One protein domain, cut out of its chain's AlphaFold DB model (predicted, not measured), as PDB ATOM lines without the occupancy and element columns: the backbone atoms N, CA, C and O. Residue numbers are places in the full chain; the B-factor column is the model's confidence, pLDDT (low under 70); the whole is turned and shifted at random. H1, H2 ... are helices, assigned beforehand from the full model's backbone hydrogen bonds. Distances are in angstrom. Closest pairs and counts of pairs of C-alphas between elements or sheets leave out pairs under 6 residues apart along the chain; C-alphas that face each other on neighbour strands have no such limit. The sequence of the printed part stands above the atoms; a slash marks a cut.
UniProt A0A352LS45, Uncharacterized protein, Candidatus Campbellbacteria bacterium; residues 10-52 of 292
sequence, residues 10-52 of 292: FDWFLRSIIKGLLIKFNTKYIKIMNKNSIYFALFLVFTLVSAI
ATOM      1  N   PHE A  10      20.359  78.258  -9.301       53.78
ATOM      2  CA  PHE A  10      20.405  78.591 -10.725       53.78
ATOM      3  C   PHE A  10      20.070  77.404 -11.653       53.78
ATOM      4  O   PHE A  10      19.536  77.599 -12.742       53.78
ATOM      5  N   ASP A  11      20.293  76.160 -11.207       59.75
ATOM      6  CA  ASP A  11      20.043  74.942 -12.008       59.75
ATOM      7  C   ASP A  11      18.532  74.695 -12.231       59.75
ATOM      8  O   ASP A  11      18.104  74.237 -13.292       59.75
ATOM      9  N   TRP A  12      17.678  75.086 -11.273       61.16
ATOM     10  CA  TRP A  12      16.223  74.991 -11.449       61.16
ATOM     11  C   TRP A  12      15.699  76.021 -12.459       61.16
ATOM     12  O   TRP A  12      14.856  75.696 -13.301       61.16
ATOM     13  N   PHE A  13      16.249  77.238 -12.437       63.19
ATOM     14  CA  PHE A  13      15.844  78.314 -13.338       63.19
ATOM     15  C   PHE A  13      16.301  78.050 -14.784       63.19
ATOM     16  O   PHE A  13      15.494  78.162 -15.712       63.19
ATOM     17  N   LEU A  14      17.537  77.566 -14.984       62.88
ATOM     18  CA  LEU A  14      18.031  77.181 -16.313       62.88
ATOM     19  C   LEU A  14      17.224  76.031 -16.925       62.88
ATOM     20  O   LEU A  14      16.860  76.088 -18.099       62.88
ATOM     21  N   ARG A  15      16.883  74.996 -16.145       65.56
ATOM     22  CA  ARG A  15      16.081  73.862 -16.644       65.56
ATOM     23  C   ARG A  15      14.664  74.270 -17.040       65.56
ATOM     24  O   ARG A  15      14.101  73.657 -17.949       65.56
ATOM     25  N   SER A  16      14.095  75.283 -16.388       66.69
ATOM     26  CA  SER A  16      12.767  75.802 -16.722       66.69
ATOM     27  C   SER A  16      12.792  76.652 -17.999       66.69
ATOM     28  O   SER A  16      11.958  76.459 -18.885       66.69
ATOM     29  N   ILE A  17      13.814  77.501 -18.170       66.12
ATOM     30  CA  ILE A  17      13.988  78.309 -19.389       66.12
ATOM     31  C   ILE A  17      14.331  77.437 -20.603       66.12
ATOM     32  O   ILE A  17      13.735  77.617 -21.663       66.12
ATOM     33  N   ILE A  18      15.205  76.432 -20.460       66.25
ATOM     34  CA  ILE A  18      15.554  75.515 -21.561       66.25
ATOM     35  C   ILE A  18      14.327  74.707 -22.015       66.25
ATOM     36  O   ILE A  18      14.102  74.550 -23.217       66.25
ATOM     37  N   LYS A  19      13.483  74.244 -21.080       66.56
ATOM     38  CA  LYS A  19      12.220  73.564 -21.421       66.56
ATOM     39  C   LYS A  19      11.213  74.508 -22.084       66.56
ATOM     40  O   LYS A  19      10.510  74.078 -22.990       66.56
ATOM     41  N   GLY A  20      11.168  75.781 -21.685       62.66
ATOM     42  CA  GLY A  20      10.306  76.793 -22.304       62.66
ATOM     43  C   GLY A  20      10.731  77.177 -23.726       62.66
ATOM     44  O   GLY A  20       9.879  77.293 -24.608       62.66
ATOM     45  N   LEU A  21      12.038  77.321 -23.977       56.38
ATOM     46  CA  LEU A  21      12.562  77.741 -25.283       56.38
ATOM     47  C   LEU A  21      12.535  76.614 -26.329       56.38
ATOM     48  O   LEU A  21      12.275  76.875 -27.502       56.38
ATOM     49  N   LEU A  22      12.743  75.355 -25.922       55.09
ATOM     50  CA  LEU A  22      12.765  74.216 -26.850       55.09
ATOM     51  C   LEU A  22      11.382  73.834 -27.410       55.09
ATOM     52  O   LEU A  22      11.314  73.158 -28.433       55.09
ATOM     53  N   ILE A  23      10.278  74.279 -26.802       56.88
ATOM     54  CA  ILE A  23       8.921  73.837 -27.185       56.88
ATOM     55  C   ILE A  23       8.307  74.665 -28.332       56.88
ATOM     56  O   ILE A  23       7.322  74.241 -28.934       56.88
ATOM     57  N   LYS A  24       8.900  75.802 -28.728       52.44
ATOM     58  CA  LYS A  24       8.409  76.602 -29.874       52.44
ATOM     59  C   LYS A  24       9.367  76.699 -31.064       52.44
ATOM     60  O   LYS A  24       9.094  77.456 -31.994       52.44
ATOM     61  N   PHE A  25      10.429  75.896 -31.114       55.75
ATOM     62  CA  PHE A  25      11.184  75.719 -32.357       55.75
ATOM     63  C   PHE A  25      10.443  74.737 -33.267       55.75
ATOM     64  O   PHE A  25      10.507  73.520 -33.117       55.75
ATOM     65  N   ASN A  26       9.678  75.309 -34.196       58.59
ATOM     66  CA  ASN A  26       8.878  74.615 -35.197       58.59
ATOM     67  C   ASN A  26       9.706  73.512 -35.893       58.59
ATOM     68  O   ASN A  26      10.652  73.791 -36.635       58.59
ATOM     69  N   THR A  27       9.343  72.250 -35.650       59.44
ATOM     70  CA  THR A  27      10.083  71.037 -36.052       59.44
ATOM     71  C   THR A  27      10.269  70.883 -37.563       59.44
ATOM     72  O   THR A  27      11.077  70.066 -38.004       59.44
ATOM     73  N   LYS A  28       9.581  71.693 -38.379       62.16
ATOM     74  CA  LYS A  28       9.792  71.749 -39.831       62.16
ATOM     75  C   LYS A  28      11.168  72.293 -40.238       62.16
ATOM     76  O   LYS A  28      11.706  71.820 -41.236       62.16
ATOM     77  N   TYR A  29      11.765  73.225 -39.489       63.28
ATOM     78  CA  TYR A  29      13.023  73.875 -39.900       63.28
ATOM     79  C   TYR A  29      14.276  73.012 -39.676       63.28
ATOM     80  O   TYR A  29      15.276  73.186 -40.367       63.28
ATOM     81  N   ILE A  30      14.214  72.020 -38.781       60.16
ATOM     82  CA  ILE A  30      15.334  71.106 -38.485       60.16
ATOM     83  C   ILE A  30      15.609  70.147 -39.657       60.16
ATOM     84  O   ILE A  30      16.736  69.699 -39.844       60.16
ATOM     85  N   LYS A  31      14.600  69.843 -40.487       62.53
ATOM     86  CA  LYS A  31      14.702  68.810 -41.533       62.53
ATOM     87  C   LYS A  31      15.376  69.284 -42.832       62.53
ATOM     88  O   LYS A  31      15.654  68.453 -43.687       62.53
ATOM     89  N   ILE A  32      15.612  70.592 -42.987       64.88
ATOM     90  CA  ILE A  32      16.105  71.212 -44.234       64.88
ATOM     91  C   ILE A  32      17.590  71.623 -44.141       64.88
ATOM     92  O   ILE A  32      18.250  71.765 -45.166       64.88
ATOM     93  N   MET A  33      18.155  71.778 -42.939       66.19
ATOM     94  CA  MET A  33      19.525  72.283 -42.775       66.19
ATOM     95  C   MET A  33      20.565  71.157 -42.724       66.19
ATOM     96  O   MET A  33      20.402  70.161 -42.021       66.19
ATOM     97  N   ASN A  34      21.669  71.336 -43.455       77.00
ATOM     98  CA  ASN A  34      22.833  70.451 -43.401       77.00
ATOM     99  C   ASN A  34      23.390  70.404 -41.964       77.00
ATOM    100  O   ASN A  34      23.427  71.432 -41.286       77.00
ATOM    101  N   LYS A  35      23.856  69.235 -41.502       80.00
ATOM    102  CA  LYS A  35      24.338  69.016 -40.124       80.00
ATOM    103  C   LYS A  35      25.359  70.074 -39.685       80.00
ATOM    104  O   LYS A  35      25.286  70.560 -38.563       80.00
ATOM    105  N   ASN A  36      26.230  70.513 -40.593       78.94
ATOM    106  CA  ASN A  36      27.243  71.539 -40.317       78.94
ATOM    107  C   ASN A  36      26.640  72.932 -40.043       78.94
ATOM    108  O   ASN A  36      27.178  73.690 -39.245       78.94
ATOM    109  N   SER A  37      25.498  73.257 -40.654       82.12
ATOM    110  CA  SER A  37      24.797  74.530 -40.441       82.12
ATOM    111  C   SER A  37      24.092  74.578 -39.081       82.12
ATOM    112  O   SER A  37      24.036  75.636 -38.458       82.12
ATOM    113  N   ILE A  38      23.637  73.424 -38.580       84.00
ATOM    114  CA  ILE A  38      23.054  73.302 -37.237       84.00
ATOM    115  C   ILE A  38      24.132  73.526 -36.169       84.00
ATOM    116  O   ILE A  38      23.912  74.291 -35.233       84.00
ATOM    117  N   TYR A  39      25.316  72.924 -36.331       86.94
ATOM    118  CA  TYR A  39      26.432  73.145 -35.403       86.94
ATOM    119  C   TYR A  39      26.900  74.602 -35.390       86.94
ATOM    120  O   TYR A  39      27.167  75.140 -34.320       86.94
ATOM    121  N   PHE A  40      26.925  75.263 -36.548       87.19
ATOM    122  CA  PHE A  40      27.293  76.674 -36.639       87.19
ATOM    123  C   PHE A  40      26.292  77.589 -35.915       87.19
ATOM    124  O   PHE A  40      26.698  78.474 -35.166       87.19
ATOM    125  N   ALA A  41      24.987  77.343 -36.065       85.56
ATOM    126  CA  ALA A  41      23.956  78.110 -35.365       85.56
ATOM    127  C   ALA A  41      24.014  77.910 -33.840       85.56
ATOM    128  O   ALA A  41      23.892  78.875 -33.089       85.56
ATOM    129  N   LEU A  42      24.251  76.679 -33.375       88.00
ATOM    130  CA  LEU A  42      24.426  76.397 -31.946       88.00
ATOM    131  C   LEU A  42      25.696  77.046 -31.385       88.00
ATOM    132  O   LEU A  42      25.655  77.599 -30.289       88.00
ATOM    133  N   PHE A  43      26.794  77.029 -32.143       87.56
ATOM    134  CA  PHE A  43      28.045  77.679 -31.759       87.56
ATOM    135  C   PHE A  43      27.881  79.199 -31.651       87.56
ATOM    136  O   PHE A  43      28.292  79.770 -30.648       87.56
ATOM    137  N   LEU A  44      27.208  79.844 -32.612       88.69
ATOM    138  CA  LEU A  44      26.935  81.285 -32.563       88.69
ATOM    139  C   LEU A  44      26.041  81.689 -31.387       88.69
ATOM    140  O   LEU A  44      26.256  82.727 -30.770       88.69
ATOM    141  N   VAL A  45      25.042  80.874 -31.048       88.38
ATOM    142  CA  VAL A  45      24.204  81.136 -29.870       88.38
ATOM    143  C   VAL A  45      25.009  80.938 -28.584       88.38
ATOM    144  O   VAL A  45      24.893  81.741 -27.664       88.38
ATOM    145  N   PHE A  46      25.865  79.917 -28.523       86.19
ATOM    146  CA  PHE A  46      26.722  79.663 -27.366       86.19
ATOM    147  C   PHE A  46      27.749  80.783 -27.140       86.19
ATOM    148  O   PHE A  46      27.926  81.229 -26.007       86.19
ATOM    149  N   THR A  47      28.378  81.294 -28.204       84.75
ATOM    150  CA  THR A  47      29.324  82.417 -28.102       84.75
ATOM    151  C   THR A  47      28.628  83.716 -27.706       84.75
ATOM    152  O   THR A  47      29.157  84.447 -26.871       84.75
ATOM    153  N   LEU A  48      27.421  83.978 -28.221       84.94
ATOM    154  CA  LEU A  48      26.621  85.141 -27.822       84.94
ATOM    155  C   LEU A  48      26.180  85.071 -26.352       84.94
ATOM    156  O   LEU A  48      26.272  86.067 -25.643       84.94
ATOM    157  N   VAL A  49      25.754  83.904 -25.860       85.06
ATOM    158  CA  VAL A  49      25.358  83.721 -24.448       85.06
ATOM    159  C   VAL A  49      26.562  83.819 -23.501       85.06
ATOM    160  O   VAL A  49      26.449  84.404 -22.423       85.06
ATOM    161  N   SER A  50      27.723  83.301 -23.915       78.81
ATOM    162  CA  SER A  50      28.982  83.446 -23.172       78.81
ATOM    163  C   SER A  50      29.392  84.917 -23.037       78.81
ATOM    164  O   SER A  50      29.678  85.375 -21.933       78.81
ATOM    165  N   ALA A  51      29.317  85.692 -24.126       76.88
ATOM    166  CA  ALA A  51      29.650  87.118 -24.115       76.88
ATOM    167  C   ALA A  51      28.727  87.948 -23.202       76.88
ATOM    168  O   ALA A  51      29.183  88.884 -22.552       76.88
ATOM    169  N   ILE A  52      27.442  87.589 -23.110       74.25
ATOM    170  CA  ILE A  52      26.471  88.283 -22.245       74.25
ATOM    171  C   ILE A  52      26.717  87.979 -20.754       74.25
ATOM    172  O   ILE A  52      26.419  88.812 -19.905       74.25
TER     173      ILE A  52
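This is residues 10 to 52 of the 292 residues of an uncharacterized protein of Candidatus Campbellbacteria bacterium (UniProt A0A352LS45). Look for an open, lopsided U: the longest helix, H2, makes one arm, H1 makes the other, and a long loop at residues 23 to 34 turns the chain back between them, leaving the space between the arms empty. The printed part has 43 residues with two named helices, H1 then H2, and no named strand; its class is all helix. It is loose, with a radius of gyration of the C-alphas of 12.5 A, and flat, spanning 34 by 24 by 12 A.

Start at H2, residues 35 to 52, and compare it with H1, residues 10 to 22: the two are apart, with no C-alpha of the one within 8 A of the other. In both helices every O i to N i+4 pair is within hydrogen-bond range.

Find C-alpha 35 at (24.338, 69.016, -40.124); from there H2 runs 26.4 A to C-alpha 52 at (26.471, 88.283, -22.245). H1 starts at C-alpha 10, at (20.405, 78.591, -10.725), and runs 18.4 A to C-alpha 22.

The C-alphas farthest apart, those of Phe 10 and Ile 32, are 34.6 A apart. The link from H1 to H2 is long, 12 residues, and the printed part has no cut. Check the B-factor column at residues 10 to 33, where pLDDT is under 70; the mean of the printed part is 71.0.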